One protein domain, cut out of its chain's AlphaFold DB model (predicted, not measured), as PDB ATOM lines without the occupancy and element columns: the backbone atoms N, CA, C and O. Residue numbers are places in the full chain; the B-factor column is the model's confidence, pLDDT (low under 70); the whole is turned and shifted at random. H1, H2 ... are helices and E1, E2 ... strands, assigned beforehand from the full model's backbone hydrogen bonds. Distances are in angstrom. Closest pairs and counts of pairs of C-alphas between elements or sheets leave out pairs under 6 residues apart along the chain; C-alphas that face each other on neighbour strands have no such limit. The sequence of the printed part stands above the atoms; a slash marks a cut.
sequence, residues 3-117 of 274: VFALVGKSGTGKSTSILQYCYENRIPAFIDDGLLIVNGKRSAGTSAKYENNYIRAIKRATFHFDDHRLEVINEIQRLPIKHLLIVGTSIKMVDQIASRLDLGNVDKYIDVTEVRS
ATOM      1  N   VAL A   3     -10.991  -3.495 -11.672       96.94
ATOM      2  CA  VAL A   3     -10.847  -4.935 -11.450       96.94
ATOM      3  C   VAL A   3     -11.513  -5.701 -12.590       96.94
ATOM      4  O   VAL A   3     -12.698  -5.555 -12.861       96.94
ATOM      5  N   PHE A   4     -10.747  -6.547 -13.261       96.00
ATOM      6  CA  PHE A   4     -11.217  -7.447 -14.311       96.00
ATOM      7  C   PHE A   4     -11.155  -8.879 -13.787       96.00
ATOM      8  O   PHE A   4     -10.325  -9.174 -12.931       96.00
ATOM      9  N   ALA A   5     -11.949  -9.786 -14.344       95.94
ATOM     10  CA  ALA A   5     -11.849 -11.206 -14.047       95.94
ATOM     11  C   ALA A   5     -11.751 -12.055 -15.314       95.94
ATOM     12  O   ALA A   5     -12.538 -11.880 -16.239       95.94
ATOM     13  N   LEU A   6     -10.818 -13.005 -15.332       90.81
ATOM     14  CA  LEU A   6     -10.730 -14.051 -16.348       90.81
ATOM     15  C   LEU A   6     -11.210 -15.373 -15.744       90.81
ATOM     16  O   LEU A   6     -10.575 -15.916 -14.837       90.81
ATOM     17  N   VAL A   7     -12.319 -15.894 -16.265       90.31
ATOM     18  CA  VAL A   7     -12.994 -17.088 -15.753       90.31
ATOM     19  C   VAL A   7     -12.843 -18.243 -16.739       90.31
ATOM     20  O   VAL A   7     -13.034 -18.083 -17.942       90.31
ATOM     21  N   GLY A   8     -12.504 -19.432 -16.241       81.12
ATOM     22  CA  GLY A   8     -12.554 -20.644 -17.056       81.12
ATOM     23  C   GLY A   8     -12.127 -21.909 -16.324       81.12
ATOM     24  O   GLY A   8     -11.277 -21.878 -15.433       81.12
ATOM     25  N   LYS A   9     -12.668 -23.063 -16.732       68.44
ATOM     26  CA  LYS A   9     -12.420 -24.376 -16.098       68.44
ATOM     27  C   LYS A   9     -10.934 -24.763 -16.068       68.44
ATOM     28  O   LYS A   9     -10.114 -24.218 -16.813       68.44
ATOM     29  N   SER A  10     -10.534 -25.674 -15.179       60.06
ATOM     30  CA  SER A  10      -9.150 -26.189 -15.147       60.06
ATOM     31  C   SER A  10      -8.751 -26.819 -16.494       60.06
ATOM     32  O   SER A  10      -9.606 -27.323 -17.214       60.06
ATOM     33  N   GLY A  11      -7.473 -26.734 -16.877       53.53
ATOM     34  CA  GLY A  11      -6.977 -27.283 -18.153       53.53
ATOM     35  C   GLY A  11      -7.271 -26.454 -19.417       53.53
ATOM     36  O   GLY A  11      -6.819 -26.808 -20.499       53.53
ATOM     37  N   THR A  12      -7.947 -25.305 -19.310       53.19
ATOM     38  CA  THR A  12      -8.323 -24.442 -20.457       53.19
ATOM     39  C   THR A  12      -7.195 -23.557 -21.009       53.19
ATOM     40  O   THR A  12      -7.427 -22.741 -21.897       53.19
ATOM     41  N   GLY A  13      -5.950 -23.715 -20.544       52.59
ATOM     42  CA  GLY A  13      -4.800 -22.928 -21.020       52.59
ATOM     43  C   GLY A  13      -4.687 -21.513 -20.433       52.59
ATOM     44  O   GLY A  13      -3.999 -20.672 -21.010       52.59
ATOM     45  N   LYS A  14      -5.322 -21.258 -19.275       64.12
ATOM     46  CA  LYS A  14      -5.356 -19.949 -18.595       64.12
ATOM     47  C   LYS A  14      -3.992 -19.262 -18.505       64.12
ATOM     48  O   LYS A  14      -3.906 -18.097 -18.860       64.12
ATOM     49  N   SER A  15      -2.922 -19.965 -18.126       60.00
ATOM     50  CA  SER A  15      -1.582 -19.372 -17.958       60.00
ATOM     51  C   SER A  15      -1.108 -18.552 -19.164       60.00
ATOM     52  O   SER A  15      -0.580 -17.455 -18.993       60.00
ATOM     53  N   THR A  16      -1.342 -19.042 -20.385       59.47
ATOM     54  CA  THR A  16      -0.958 -18.338 -21.618       59.47
ATOM     55  C   THR A  16      -1.942 -17.218 -21.958       59.47
ATOM     56  O   THR A  16      -1.531 -16.130 -22.362       59.47
ATOM     57  N   SER A  17      -3.242 -17.456 -21.758       67.00
ATOM     58  CA  SER A  17      -4.297 -16.468 -22.009       67.00
ATOM     59  C   SER A  17      -4.216 -15.258 -21.069       67.00
ATOM     60  O   SER A  17      -4.474 -14.145 -21.517       67.00
ATOM     61  N   ILE A  18      -3.796 -15.442 -19.811       72.44
ATOM     62  CA  ILE A  18      -3.626 -14.370 -18.812       72.44
ATOM     63  C   ILE A  18      -2.609 -13.341 -19.294       72.44
ATOM     64  O   ILE A  18      -2.925 -12.158 -19.395       72.44
ATOM     65  N   LEU A  19      -1.389 -13.788 -19.615       67.50
ATOM     66  CA  LEU A  19      -0.300 -12.886 -19.993       67.50
ATOM     67  C   LEU A  19      -0.651 -12.085 -21.247       67.50
ATOM     68  O   LEU A  19      -0.413 -10.878 -21.298       67.50
ATOM     69  N   GLN A  20      -1.263 -12.741 -22.235       65.94
ATOM     70  CA  GLN A  20      -1.700 -12.064 -23.448       65.94
ATOM     71  C   GLN A  20      -2.828 -11.070 -23.176       65.94
ATOM     72  O   GLN A  20      -2.749  -9.934 -23.639       65.94
ATOM     73  N   TYR A  21      -3.853 -11.468 -22.419       74.88
ATOM     74  CA  TYR A  21      -4.960 -10.578 -22.090       74.88
ATOM     75  C   TYR A  21      -4.466  -9.332 -21.347       74.88
ATOM     76  O   TYR A  21      -4.841  -8.213 -21.703       74.88
ATOM     77  N   CYS A  22      -3.566  -9.512 -20.377       72.56
ATOM     78  CA  CYS A  22      -2.935  -8.415 -19.655       72.56
ATOM     79  C   CYS A  22      -2.146  -7.485 -20.586       72.56
ATOM     80  O   CYS A  22      -2.274  -6.266 -20.483       72.56
ATOM     81  N   TYR A  23      -1.375  -8.037 -21.529       69.81
ATOM     82  CA  TYR A  23      -0.620  -7.248 -22.500       69.81
ATOM     83  C   TYR A  23      -1.533  -6.434 -23.432       69.81
ATOM     84  O   TYR A  23      -1.374  -5.219 -23.546       69.81
ATOM     85  N   GLU A  24      -2.522  -7.079 -24.058       69.56
ATOM     86  CA  GLU A  24      -3.431  -6.435 -25.019       69.56
ATOM     87  C   GLU A  24      -4.292  -5.342 -24.371       69.56
ATOM     88  O   GLU A  24      -4.552  -4.310 -24.991       69.56
ATOM     89  N   ASN A  25      -4.684  -5.535 -23.109       73.62
ATOM     90  CA  ASN A  25      -5.544  -4.607 -22.372       73.62
ATOM     91  C   ASN A  25      -4.768  -3.667 -21.436       73.62
ATOM     92  O   ASN A  25      -5.382  -2.916 -20.679       73.62
ATOM     93  N   ARG A  26      -3.427  -3.677 -21.490       77.69
ATOM     94  CA  ARG A  26      -2.547  -2.842 -20.650       77.69
ATOM     95  C   ARG A  26      -2.864  -2.968 -19.152       77.69
ATOM     96  O   ARG A  26      -2.912  -1.973 -18.425       77.69
ATOM     97  N   ILE A  27      -3.081  -4.201 -18.702       83.19
ATOM     98  CA  ILE A  27      -3.314  -4.546 -17.300       83.19
ATOM     99  C   ILE A  27      -1.964  -4.953 -16.691       83.19
ATOM    100  O   ILE A  27      -1.439  -6.014 -17.026       83.19
ATOM    101  N   PRO A  28      -1.358  -4.117 -15.828       79.62
ATOM    102  CA  PRO A  28      -0.010  -4.356 -15.318       79.62
ATOM    103  C   PRO A  28       0.048  -5.426 -14.223       79.62
ATOM    104  O   PRO A  28       1.138  -5.908 -13.920       79.62
ATOM    105  N   ALA A  29      -1.084  -5.779 -13.608       84.75
ATOM    106  CA  ALA A  29      -1.127  -6.677 -12.464       84.75
ATOM    107  C   ALA A  29      -2.206  -7.753 -12.609       84.75
ATOM    108  O   ALA A  29      -3.290  -7.486 -13.129       84.75
ATOM    109  N   PHE A  30      -1.933  -8.953 -12.099       89.50
ATOM    110  CA  PHE A  30      -2.936 -10.006 -11.984       89.50
ATOM    111  C   PHE A  30      -2.759 -10.870 -10.730       89.50
ATOM    112  O   PHE A  30      -1.655 -10.992 -10.198       89.50
ATOM    113  N   ILE A  31      -3.863 -11.471 -10.287       94.56
ATOM    114  CA  ILE A  31      -3.939 -12.468  -9.223       94.56
ATOM    115  C   ILE A  31      -4.176 -13.846  -9.851       94.56
ATOM    116  O   ILE A  31      -5.161 -14.021 -10.566       94.56
ATOM    117  N   ASP A  32      -3.302 -14.815  -9.573       88.50
ATOM    118  CA  ASP A  32      -3.441 -16.209 -10.031       88.50
ATOM    119  C   ASP A  32      -2.892 -17.179  -8.977       88.50
ATOM    120  O   ASP A  32      -1.797 -16.972  -8.449       88.50
ATOM    121  N   ASP A  33      -3.646 -18.231  -8.652       86.31
ATOM    122  CA  ASP A  33      -3.262 -19.273  -7.685       86.31
ATOM    123  C   ASP A  33      -2.695 -18.727  -6.348       86.31
ATOM    124  O   ASP A  33      -1.743 -19.284  -5.798       86.31
ATOM    125  N   GLY A  34      -3.232 -17.621  -5.820       88.06
ATOM    126  CA  GLY A  34      -2.775 -17.010  -4.558       88.06
ATOM    127  C   GLY A  34      -1.554 -16.082  -4.675       88.06
ATOM    128  O   GLY A  34      -1.027 -15.624  -3.658       88.06
ATOM    129  N   LEU A  35      -1.085 -15.794  -5.892       89.38
ATOM    130  CA  LEU A  35       0.011 -14.860  -6.159       89.38
ATOM    131  C   LEU A  35      -0.494 -13.529  -6.700       89.38
ATOM    132  O   LEU A  35      -1.350 -13.516  -7.576       89.38
ATOM    133  N   LEU A  36       0.142 -12.438  -6.271       90.50
ATOM    134  CA  LEU A  36       0.102 -11.154  -6.963       90.50
ATOM    135  C   LEU A  36       1.307 -11.041  -7.894       90.50
ATOM    136  O   LEU A  36       2.458 -11.014  -7.448       90.50
ATOM    137  N   ILE A  37       1.038 -10.939  -9.192       82.38
ATOM    138  CA  ILE A  37       2.041 -10.695 -10.224       82.38
ATOM    139  C   ILE A  37       1.878  -9.269 -10.736       82.38
ATOM    140  O   ILE A  37       0.791  -8.879 -11.149       82.38
ATOM    141  N   VAL A  38       2.966  -8.504 -10.755       78.31
ATOM    142  CA  VAL A  38       3.004  -7.138 -11.288       78.31
ATOM    143  C   VAL A  38       4.134  -7.051 -12.306       78.31
ATOM    144  O   VAL A  38       5.272  -7.424 -12.022       78.31
ATOM    145  N   ASN A  39       3.819  -6.600 -13.520       73.69
ATOM    146  CA  ASN A  39       4.754  -6.488 -14.642       73.69
ATOM    147  C   ASN A  39       5.554  -7.784 -14.892       73.69
ATOM    148  O   ASN A  39       6.764  -7.760 -15.117       73.69
ATOM    149  N   GLY A  40       4.873  -8.931 -14.799       65.62
ATOM    150  CA  GLY A  40       5.458 -10.257 -15.029       65.62
ATOM    151  C   GLY A  40       6.332 -10.798 -13.892       65.62
ATOM    152  O   GLY A  40       6.915 -11.869 -14.045       65.62
ATOM    153  N   LYS A  41       6.428 -10.103 -12.752       68.56
ATOM    154  CA  LYS A  41       7.187 -10.549 -11.575       68.56
ATOM    155  C   LYS A  41       6.260 -10.793 -10.389       68.56
ATOM    156  O   LYS A  41       5.301 -10.052 -10.190       68.56
ATOM    157  N   ARG A  42       6.561 -11.812  -9.577       82.00
ATOM    158  CA  ARG A  42       5.865 -12.032  -8.300       82.00
ATOM    159  C   ARG A  42       6.151 -10.861  -7.363       82.00
ATOM    160  O   ARG A  42       7.310 -10.657  -7.011       82.00
ATOM    161  N   SER A  43       5.103 -10.142  -6.970       77.44
ATOM    162  CA  SER A  43       5.184  -9.035  -6.012       77.44
ATOM    163  C   SER A  43       4.911  -9.506  -4.587       77.44
ATOM    164  O   SER A  43       5.671  -9.176  -3.687       77.44
ATOM    165  N   ALA A  44       3.878 -10.332  -4.394       86.06
ATOM    166  CA  ALA A  44       3.510 -10.879  -3.088       86.06
ATOM    167  C   ALA A  44       2.767 -12.215  -3.213       86.06
ATOM    168  O   ALA A  44       2.319 -12.610  -4.298       86.06
ATOM    169  N   GLY A  45       2.622 -12.887  -2.076       88.00
ATOM    170  CA  GLY A  45       1.837 -14.094  -1.915       88.00
ATOM    171  C   GLY A  45       2.625 -15.377  -2.149       88.00
ATOM    172  O   GLY A  45       3.714 -15.419  -2.737       88.00
ATOM    173  N   THR A  46       2.017 -16.473  -1.706       80.88
ATOM    174  CA  THR A  46       2.513 -17.834  -1.911       80.88
ATOM    175  C   THR A  46       1.581 -18.575  -2.859       80.88
ATOM    176  O   THR A  46       0.364 -18.503  -2.714       80.88
ATOM    177  N   SER A  47       2.145 -19.308  -3.821       80.50
ATOM    178  CA  SER A  47       1.327 -20.053  -4.777       80.50
ATOM    179  C   SER A  47       0.646 -21.242  -4.110       80.50
ATOM    180  O   SER A  47       1.294 -22.021  -3.409       80.50
ATOM    181  N   ALA A  48      -0.630 -21.441  -4.427       75.06
ATOM    182  CA  ALA A  48      -1.386 -22.648  -4.129       75.06
ATOM    183  C   ALA A  48      -0.711 -23.925  -4.664       75.06
ATOM    184  O   ALA A  48      -0.909 -24.998  -4.107       75.06
ATOM    185  N   LYS A  49       0.147 -23.827  -5.692       72.69
ATOM    186  CA  LYS A  49       0.911 -24.963  -6.245       72.69
ATOM    187  C   LYS A  49       1.949 -25.543  -5.283       72.69
ATOM    188  O   LYS A  49       2.405 -26.659  -5.502       72.69
ATOM    189  N   TYR A  50       2.338 -24.795  -4.251       70.62
ATOM    190  CA  TYR A  50       3.247 -25.277  -3.207       70.62
ATOM    191  C   TYR A  50       2.521 -25.914  -2.027       70.62
ATOM    192  O   TYR A  50       3.168 -26.339  -1.071       70.62
ATOM    193  N   GLU A  51       1.190 -25.942  -2.048       71.00
ATOM    194  CA  GLU A  51       0.434 -26.545  -0.969       71.00
ATOM    195  C   GLU A  51       0.428 -28.065  -1.080       71.00
ATOM    196  O   GLU A  51       0.107 -28.638  -2.118       71.00
ATOM    197  N   ASN A  52       0.734 -28.724   0.036       61.44
ATOM    198  CA  ASN A  52       0.768 -30.185   0.121       61.44
ATOM    199  C   ASN A  52      -0.638 -30.810   0.109       61.44
ATOM    200  O   ASN A  52      -0.783 -32.024   0.019       61.44
ATOM    201  N   ASN A  53      -1.685 -29.993   0.254       65.19
ATOM    202  CA  ASN A  53      -3.070 -30.433   0.349       65.19
ATOM    203  C   ASN A  53      -3.941 -29.587  -0.580       65.19
ATOM    204  O   ASN A  53      -3.883 -28.361  -0.536       65.19
ATOM    205  N   TYR A  54      -4.791 -30.243  -1.369       64.69
ATOM    206  CA  TYR A  54      -5.692 -29.602  -2.324       64.69
ATOM    207  C   TYR A  54      -6.686 -28.613  -1.684       64.69
ATOM    208  O   TYR A  54      -6.850 -27.510  -2.193       64.69
ATOM    209  N   ILE A  55      -7.289 -28.932  -0.530       69.19
ATOM    210  CA  ILE A  55      -8.151 -27.977   0.199       69.19
ATOM    211  C   ILE A  55      -7.328 -26.765   0.631       69.19
ATOM    212  O   ILE A  55      -7.779 -25.626   0.533       69.19
ATOM    213  N   ARG A  56      -6.097 -26.997   1.100       74.19
ATOM    214  CA  ARG A  56      -5.187 -25.920   1.499       74.19
ATOM    215  C   ARG A  56      -4.761 -25.076   0.293       74.19
ATOM    216  O   ARG A  56      -4.673 -23.861   0.425       74.19
ATOM    217  N   ALA A  57      -4.581 -25.699  -0.872       77.50
ATOM    218  CA  ALA A  57      -4.321 -25.039  -2.146       77.50
ATOM    219  C   ALA A  57      -5.485 -24.125  -2.545       77.50
ATOM    220  O   ALA A  57      -5.252 -22.959  -2.844       77.50
ATOM    221  N   ILE A  58      -6.732 -24.603  -2.465       78.88
ATOM    222  CA  ILE A  58      -7.915 -23.774  -2.742       78.88
ATOM    223  C   ILE A  58      -8.006 -22.621  -1.749       78.88
ATOM    224  O   ILE A  58      -8.038 -21.470  -2.166       78.88
ATOM    225  N   LYS A  59      -7.940 -22.911  -0.443       81.81
ATOM    226  CA  LYS A  59      -7.946 -21.887   0.611       81.81
ATOM    227  C   LYS A  59      -6.854 -20.838   0.403       81.81
ATOM    228  O   LYS A  59      -7.062 -19.668   0.705       81.81
ATOM    229  N   ARG A  60      -5.691 -21.230  -0.122       86.94
ATOM    230  CA  ARG A  60      -4.631 -20.290  -0.495       86.94
ATOM    231  C   ARG A  60      -4.986 -19.483  -1.741       86.94
ATOM    232  O   ARG A  60      -4.809 -18.271  -1.735       86.94
ATOM    233  N   ALA A  61      -5.495 -20.130  -2.785       88.25
ATOM    234  CA  ALA A  61      -5.904 -19.468  -4.020       88.25
ATOM    235  C   ALA A  61      -7.038 -18.452  -3.797       88.25
ATOM    236  O   ALA A  61      -7.062 -17.426  -4.471       88.25
ATOM    237  N   THR A  62      -7.928 -18.703  -2.832       90.81
ATOM    238  CA  THR A  62      -9.049 -17.818  -2.474       90.81
ATOM    239  C   THR A  62      -8.788 -16.941  -1.248       90.81
ATOM    240  O   THR A  62      -9.717 -16.349  -0.698       90.81
ATOM    241  N   PHE A  63      -7.516 -16.803  -0.843       94.44
ATOM    242  CA  PHE A  63      -7.060 -15.897   0.223       94.44
ATOM    243  C   PHE A  63      -7.806 -16.084   1.553       94.44
ATOM    244  O   PHE A  63      -8.174 -15.135   2.248       94.44
ATOM    245  N   HIS A  64      -8.035 -17.344   1.917       89.94
ATOM    246  CA  HIS A  64      -8.702 -17.714   3.157       89.94
ATOM    247  C   HIS A  64      -7.813 -17.509   4.392       89.94
ATOM    248  O   HIS A  64      -8.334 -17.222   5.466       89.94
ATOM    249  N   PHE A  65      -6.491 -17.668   4.256       88.19
ATOM    250  CA  PHE A  65      -5.538 -17.494   5.357       88.19
ATOM    251  C   PHE A  65      -5.245 -16.013   5.593       88.19
ATOM    252  O   PHE A  65      -4.729 -15.345   4.697       88.19
ATOM    253  N   ASP A  66      -5.527 -15.521   6.801       90.62
ATOM    254  CA  ASP A  66      -5.451 -14.093   7.131       90.62
ATOM    255  C   ASP A  66      -4.060 -13.492   6.891       90.62
ATOM    256  O   ASP A  66      -3.967 -12.454   6.241       90.62
ATOM    257  N   ASP A  67      -2.985 -14.165   7.308       92.81
ATOM    258  CA  ASP A  67      -1.612 -13.671   7.114       92.81
ATOM    259  C   ASP A  67      -1.264 -13.493   5.628       92.81
ATOM    260  O   ASP A  67      -0.707 -12.477   5.217       92.81
ATOM    261  N   HIS A  68      -1.638 -14.472   4.799       94.56
ATOM    262  CA  HIS A  68      -1.394 -14.449   3.353       94.56
ATOM    263  C   HIS A  68      -2.272 -13.413   2.645       94.56
ATOM    264  O   HIS A  68      -1.815 -12.730   1.731       94.56
ATOM    265  N   ARG A  69      -3.522 -13.257   3.087       96.31
ATOM    266  CA  ARG A  69      -4.431 -12.215   2.604       96.31
ATOM    267  C   ARG A  69      -3.876 -10.823   2.905       96.31
ATOM    268  O   ARG A  69      -3.798 -10.000   1.999       96.31
ATOM    269  N   LEU A  70      -3.452 -10.574   4.146       96.00
ATOM    270  CA  LEU A  70      -2.893  -9.289   4.576       96.00
ATOM    271  C   LEU A  70      -1.585  -8.955   3.850       96.00
ATOM    272  O   LEU A  70      -1.406  -7.813   3.435       96.00
ATOM    273  N   GLU A  71      -0.704  -9.939   3.637       96.50
ATOM    274  CA  GLU A  71       0.514  -9.784   2.827       96.50
ATOM    275  C   GLU A  71       0.193  -9.194   1.445       96.50
ATOM    276  O   GLU A  71       0.812  -8.218   1.014       96.50
ATOM    277  N   VAL A  72      -0.802  -9.764   0.762       96.81
ATOM    278  CA  VAL A  72      -1.171  -9.341  -0.590       96.81
ATOM    279  C   VAL A  72      -1.931  -8.015  -0.591       96.81
ATOM    280  O   VAL A  72      -1.624  -7.170  -1.429       96.81
ATOM    281  N   ILE A  73      -2.848  -7.777   0.353       97.19
ATOM    282  CA  ILE A  73      -3.547  -6.482   0.487       97.19
ATOM    283  C   ILE A  73      -2.542  -5.341   0.675       97.19
ATOM    284  O   ILE A  73      -2.602  -4.343  -0.045       97.19
ATOM    285  N   ASN A  74      -1.588  -5.503   1.595       96.31
ATOM    286  CA  ASN A  74      -0.580  -4.483   1.879       96.31
ATOM    287  C   ASN A  74       0.263  -4.163   0.636       96.31
ATOM    288  O   ASN A  74       0.546  -2.998   0.354       96.31
ATOM    289  N   GLU A  75       0.633  -5.183  -0.142       95.19
ATOM    290  CA  GLU A  75       1.393  -4.982  -1.376       95.19
ATOM    291  C   GLU A  75       0.558  -4.295  -2.470       95.19
ATOM    292  O   GLU A  75       1.066  -3.405  -3.157       95.19
ATOM    293  N   ILE A  76      -0.728  -4.641  -2.611       95.94
ATOM    294  CA  ILE A  76      -1.644  -3.964  -3.547       95.94
ATOM    295  C   ILE A  76      -1.776  -2.480  -3.191       95.94
ATOM    296  O   ILE A  76      -1.702  -1.640  -4.085       95.94
ATOM    297  N   GLN A  77      -1.928  -2.148  -1.905       94.31
ATOM    298  CA  GLN A  77      -2.054  -0.763  -1.435       94.31
ATOM    299  C   GLN A  77      -0.763   0.049  -1.623       94.31
ATOM    300  O   GLN A  77      -0.817   1.250  -1.886       94.31
ATOM    301  N   ARG A  78       0.404  -0.599  -1.514       94.62
ATOM    302  CA  ARG A  78       1.718   0.036  -1.706       94.62
ATOM    303  C   ARG A  78       1.995   0.396  -3.168       94.62
ATOM    304  O   ARG A  78       2.737   1.340  -3.441       94.62
ATOM    305  N   LEU A  79       1.454  -0.374  -4.109       88.00
ATOM    306  CA  LEU A  79       1.746  -0.241  -5.532       88.00
ATOM    307  C   LEU A  79       0.683   0.601  -6.259       88.00
ATOM    308  O   LEU A  79      -0.510   0.454  -6.011       88.00
ATOM    309  N   PRO A  80       1.067   1.438  -7.240       87.25
ATOM    310  CA  PRO A  80       0.120   2.247  -8.010       87.25
ATOM    311  C   PRO A  80      -0.599   1.417  -9.096       87.25
ATOM    312  O   PRO A  80      -0.469   1.675 -10.298       87.25
ATOM    313  N   ILE A  81      -1.362   0.396  -8.692       89.00
ATOM    314  CA  ILE A  81      -2.074  -0.514  -9.599       89.00
ATOM    315  C   ILE A  81      -3.368   0.147 -10.091       89.00
ATOM    316  O   ILE A  81      -4.346   0.309  -9.363       89.00
ATOM    317  N   LYS A  82      -3.394   0.530 -11.374       88.25
ATOM    318  CA  LYS A  82      -4.592   1.121 -12.000       88.25
ATOM    319  C   LYS A  82      -5.603   0.072 -12.464       88.25
ATOM    320  O   LYS A  82      -6.801   0.298 -12.315       88.25
ATOM    321  N   HIS A  83      -5.116  -1.044 -13.002       91.31
ATOM    322  CA  HIS A  83      -5.918  -2.157 -13.510       91.31
ATOM    323  C   HIS A  83      -5.364  -3.470 -12.947       91.31
ATOM    324  O   HIS A  83      -4.150  -3.687 -13.001       91.31
ATOM    325  N   LEU A  84      -6.242  -4.330 -12.439       95.56
ATOM    326  CA  LEU A  84      -5.904  -5.629 -11.860       95.56
ATOM    327  C   LEU A  84      -6.800  -6.707 -12.473       95.56
ATOM    328  O   LEU A  84      -8.011  -6.519 -12.548       95.56
ATOM    329  N   LEU A  85      -6.222  -7.826 -12.904       94.69
ATOM    330  CA  LEU A  85      -6.970  -8.994 -13.375       94.69
ATOM    331  C   LEU A  85      -6.999 -10.081 -12.296       94.69
ATOM    332  O   LEU A  85      -5.950 -10.488 -11.816       94.69
ATOM    333  N   ILE A  86      -8.168 -10.608 -11.955       96.50
ATOM    334  CA  ILE A  86      -8.320 -11.784 -11.092       96.50
ATOM    335  C   ILE A  86      -8.577 -13.001 -11.973       96.50
ATOM    336  O   ILE A  86      -9.401 -12.957 -12.884       96.50
ATOM    337  N   VAL A  87      -7.879 -14.100 -11.716       91.06
ATOM    338  CA  VAL A  87      -8.034 -15.340 -12.476       91.06
ATOM    339  C   VAL A  87      -8.704 -16.383 -11.597       91.06
ATOM    340  O   VAL A  87      -8.287 -16.608 -10.463       91.06
ATOM    341  N   GLY A  88      -9.735 -17.042 -12.121       88.75
ATOM    342  CA  GLY A  88     -10.452 -18.075 -11.380       88.75
ATOM    343  C   GLY A  88     -11.151 -19.089 -12.272       88.75
ATOM    344  O   GLY A  88     -11.198 -18.974 -13.500       88.75
ATOM    345  N   THR A  89     -11.679 -20.135 -11.645       84.25
ATOM    346  CA  THR A  89     -12.419 -21.199 -12.337       84.25
ATOM    347  C   THR A  89     -13.896 -20.886 -12.519       84.25
ATOM    348  O   THR A  89     -14.503 -21.425 -13.441       84.25
ATOM    349  N   SER A  90     -14.451 -19.997 -11.695       85.38
ATOM    350  CA  SER A  90     -15.850 -19.571 -11.726       85.38
ATOM    351  C   SER A  90     -15.986 -18.093 -11.343       85.38
ATOM    352  O   SER A  90     -15.090 -17.523 -10.719       85.38
ATOM    353  N   ILE A  91     -17.127 -17.488 -11.691       89.81
ATOM    354  CA  ILE A  91     -17.498 -16.120 -11.279       89.81
ATOM    355  C   ILE A  91     -17.489 -16.002  -9.747       89.81
ATOM    356  O   ILE A  91     -16.847 -15.123  -9.186       89.81
ATOM    357  N   LYS A  92     -18.090 -16.979  -9.058       90.06
ATOM    358  CA  LYS A  92     -18.115 -17.035  -7.591       90.06
ATOM    359  C   LYS A  92     -16.710 -16.979  -6.978       90.06
ATOM    360  O   LYS A  92     -16.494 -16.263  -6.005       90.06
ATOM    361  N   MET A  93     -15.754 -17.716  -7.551       90.44
ATOM    362  CA  MET A  93     -14.373 -17.740  -7.060       90.44
ATOM    363  C   MET A  93     -13.694 -16.373  -7.203       90.44
ATOM    364  O   MET A  93     -13.048 -15.909  -6.266       90.44
ATOM    365  N   VAL A  94     -13.825 -15.719  -8.362       94.88
ATOM    366  CA  VAL A  94     -13.181 -14.414  -8.591       94.88
ATOM    367  C   VAL A  94     -13.811 -13.311  -7.738       94.88
ATOM    368  O   VAL A  94     -13.078 -12.470  -7.223       94.88
ATOM    369  N   ASP A  95     -15.121 -13.367  -7.499       94.94
ATOM    370  CA  ASP A  95     -15.828 -12.426  -6.622       94.94
ATOM    371  C   ASP A  95     -15.400 -12.582  -5.170       94.94
ATOM    372  O   ASP A  95     -15.161 -11.601  -4.463       94.94
ATOM    373  N   GLN A  96     -15.234 -13.826  -4.727       94.19
ATOM    374  CA  GLN A  96     -14.703 -14.109  -3.406       94.19
ATOM    375  C   GLN A  96     -13.280 -13.575  -3.243       94.19
ATOM    376  O   GLN A  96     -12.981 -12.974  -2.213       94.19
ATOM    377  N   ILE A  97     -12.404 -13.768  -4.233       96.31
ATOM    378  CA  ILE A  97     -11.046 -13.209  -4.198       96.31
ATOM    379  C   ILE A  97     -11.106 -11.678  -4.129       96.31
ATOM    380  O   ILE A  97     -10.418 -11.088  -3.298       96.31
ATOM    381  N   ALA A  98     -11.947 -11.043  -4.954       97.19
ATOM    382  CA  ALA A  98     -12.125  -9.593  -4.966       97.19
ATOM    383  C   ALA A  98     -12.568  -9.059  -3.597       97.19
ATOM    384  O   ALA A  98     -11.961  -8.129  -3.066       97.19
ATOM    385  N   SER A  99     -13.563  -9.709  -2.990       96.44
ATOM    386  CA  SER A  99     -14.057  -9.382  -1.653       96.44
ATOM    387  C   SER A  99     -12.996  -9.601  -0.572       96.44
ATOM    388  O   SER A  99     -12.772  -8.724   0.260       96.44
ATOM    389  N   ARG A 100     -12.295 -10.743  -0.589       95.75
ATOM    390  CA  ARG A 100     -11.258 -11.073   0.401       95.75
ATOM    391  C   ARG A 100     -10.076 -10.113   0.351       95.75
ATOM    392  O   ARG A 100      -9.497  -9.829   1.390       95.75
ATOM    393  N   LEU A 101      -9.712  -9.630  -0.830       97.31
ATOM    394  CA  LEU A 101      -8.612  -8.685  -1.011       97.31
ATOM    395  C   LEU A 101      -9.050  -7.210  -0.925       97.31
ATOM    396  O   LEU A 101      -8.239  -6.338  -1.219       97.31
ATOM    397  N   ASP A 102     -10.300  -6.936  -0.533       95.25
ATOM    398  CA  ASP A 102     -10.868  -5.584  -0.419       95.25
ATOM    399  C   ASP A 102     -10.723  -4.752  -1.712       95.25
ATOM    400  O   ASP A 102     -10.382  -3.570  -1.717       95.25
ATOM    401  N   LEU A 103     -10.937  -5.407  -2.859       94.88
ATOM    402  CA  LEU A 103     -10.756  -4.808  -4.188       94.88
ATOM    403  C   LEU A 103     -12.032  -4.142  -4.721       94.88
ATOM    404  O   LEU A 103     -11.990  -3.497  -5.770       94.88
ATOM    405  N   GLY A 104     -13.154  -4.291  -4.012       92.06
ATOM    406  CA  GLY A 104     -14.485  -3.915  -4.480       92.06
ATOM    407  C   GLY A 104     -15.085  -4.949  -5.439       92.06
ATOM    408  O   GLY A 104     -14.694  -6.116  -5.449       92.06
ATOM    409  N   ASN A 105     -16.060  -4.517  -6.240       93.81
ATOM    410  CA  ASN A 105     -16.711  -5.376  -7.229       93.81
ATOM    411  C   ASN A 105     -15.836  -5.547  -8.477       93.81
ATOM    412  O   ASN A 105     -15.102  -4.640  -8.868       93.81
ATOM    413  N   VAL A 106     -15.965  -6.696  -9.139       96.75
ATOM    414  CA  VAL A 106     -15.362  -6.916 -10.457       96.75
ATOM    415  C   VAL A 106     -16.105  -6.065 -11.494       96.75
ATOM    416  O   VAL A 106     -17.312  -6.201 -11.674       96.75
ATOM    417  N   ASP A 107     -15.381  -5.202 -12.208       96.56
ATOM    418  CA  ASP A 107     -15.945  -4.309 -13.228       96.56
ATOM    419  C   ASP A 107     -16.294  -5.048 -14.529       96.56
ATOM    420  O   ASP A 107     -17.162  -4.615 -15.290       96.56
ATOM    421  N   LYS A 108     -15.573  -6.133 -14.843       95.38
ATOM    422  CA  LYS A 108     -15.768  -6.905 -16.075       95.38
ATOM    423  C   LYS A 108     -15.319  -8.353 -15.924       95.38
ATOM    424  O   LYS A 108     -14.165  -8.603 -15.582       95.38
ATOM    425  N   TYR A 109     -16.190  -9.284 -16.297       94.12
ATOM    426  CA  TYR A 109     -15.877 -10.708 -16.429       94.12
ATOM    427  C   TYR A 109     -15.580 -11.051 -17.886       94.12
ATOM    428  O   TYR A 109     -16.214 -10.523 -18.800       94.12
ATOM    429  N   ILE A 110     -14.594 -11.915 -18.096       91.69
ATOM    430  CA  ILE A 110     -14.142 -12.385 -19.400       91.69
ATOM    431  C   ILE A 110     -14.034 -13.901 -19.331       91.69
ATOM    432  O   ILE A 110     -13.360 -14.433 -18.446       91.69
ATOM    433  N   ASP A 111     -14.657 -14.602 -20.272       85.50
ATOM    434  CA  ASP A 111     -14.453 -16.039 -20.417       85.50
ATOM    435  C   ASP A 111     -13.110 -16.308 -21.122       85.50
ATOM    436  O   ASP A 111     -12.768 -15.695 -22.137       85.50
ATOM    437  N   VAL A 112     -12.316 -17.243 -20.598       80.38
ATOM    438  CA  VAL A 112     -11.028 -17.636 -21.193       80.38
ATOM    439  C   VAL A 112     -11.159 -18.095 -22.650       80.38
ATOM    440  O   VAL A 112     -10.229 -17.916 -23.443       80.38
ATOM    441  N   THR A 113     -12.303 -18.666 -23.025       74.62
ATOM    442  CA  THR A 113     -12.586 -19.124 -24.389       74.62
ATOM    443  C   THR A 113     -12.643 -17.967 -25.387       74.62
ATOM    444  O   THR A 113     -12.190 -18.133 -26.519       74.62
ATOM    445  N   GLU A 114     -13.076 -16.775 -24.971       74.19
ATOM    446  CA  GLU A 114     -13.107 -15.566 -25.809       74.19
ATOM    447  C   GLU A 114     -11.699 -15.046 -26.125       74.19
ATOM    448  O   GLU A 114     -11.407 -14.579 -27.231       74.19
ATOM    449  N   VAL A 115     -10.787 -15.160 -25.157       68.88
ATOM    450  CA  VAL A 115      -9.381 -14.773 -25.337       68.88
ATOM    451  C   VAL A 115      -8.688 -15.738 -26.298       68.88
ATOM    452  O   VAL A 115      -7.930 -15.318 -27.174       68.88
ATOM    453  N   ARG A 116      -8.972 -17.037 -26.167       61.25
ATOM    454  CA  ARG A 116      -8.405 -18.078 -27.033       61.25
ATOM    455  C   ARG A 116      -8.945 -18.029 -28.457       61.25
ATOM    456  O   ARG A 116      -8.154 -18.088 -29.391       61.25
ATOM    457  N   SER A 117     -10.250 -17.856 -28.644       56.28
ATOM    458  CA  SER A 117     -10.828 -17.717 -29.984       56.28
ATOM    459  C   SER A 117     -10.254 -16.493 -30.703       56.28
ATOM    460  O   SER A 117      -9.878 -16.573 -31.869       56.28
TER     461      SER A 117
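Overview. This is residues 3 to 117 of the 274 residues of an uncharacterized protein of Mesobacillus persicus (UniProt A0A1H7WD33). A strongly twisted sheet of six strands forms the middle of three layers, with H1 packed on one face and H3 and H4 on the other. H5 packs on H1 near E1, while H2 only grazes the sheet. The printed part has 115 residues with five named helices and six named strands, in the order E1 H1 E2 E3 E4 H2 H3 E5 H4 E6 H5. The mixed sheet runs E4 E3 E2 E5 E1 E6, and the class is mixed, helices and strands. The whole is compact, with a radius of gyration of the C-alphas of 12.9 A and spans of 38 by 32 by 25 A.

Arrangement. E1, residues 3 to 7, is parallel to its neighbours E5, residues 83 to 88, and E6, residues 108 to 111; N 4 and O 84, and N 5 and O 108, are within hydrogen-bond range at 2.8 A. H1, residues 14 to 24, is over E5 and only just not over E1, where 2 of its C-alphas fall; its height over the sheet is 9.5 A, and its closest C-alphas to E5 are Cys 22 and Leu 85, 7.5 A. E2, residues 29 to 32, is parallel to E5, with N 31 and O 85 at 2.8 A. E2, E3, residues 35 to 38, and E4, residues 41 to 44, form a meander, each strand the antiparallel neighbour of the one before; its two hairpins have N 30 and O 37 at 2.9 A, and N 43 and O 36 at 2.8 A. H2, residues 54 to 61, grazes the sheet with residues 60 to 61. H3, residues 66 to 78, is over E3 and only just over E4, where 3 of its C-alphas fall; its closest C-alphas to E4 are Val 72 and Ala 44, 5.5 A. H4, residues 91 to 100, is on the same face as H3, slantwise to E5 at 47 degrees on the local plane; Gly 88 and Val 94 are their closest C-alphas, 5.4 A. E1, H1, E2 and E5, H4, E6 are split strand-helix-strand units, another strand lying between the two in the sheet, with right-handed crossovers. H5, residues 112 to 117, touches H1, the closest C-alphas being Val 115 and Ser 17, 6.3 A. Every O i to N i+4 pair is within hydrogen-bond range in H2, H3, H4 and H5, and 6 of 7 in H1.

Along the chain. E1 begins at C-alpha 3, (-10.847, -4.935, -11.450). H1 is 15.1 A long, H3 18.1 A, E5 16.7 A and H4 14.2 A. H5 ends at C-alpha 117, (-10.828, -17.717, -29.984).

Size, cuts and confidence. The C-alphas farthest apart, Asp 67 and Ser 117, are 38.4 A apart. The printed part has no cut and no long link. Mean pLDDT of the printed part is 83.3; 22 residues are under 70, among them 9 to 17 and 115 to 117.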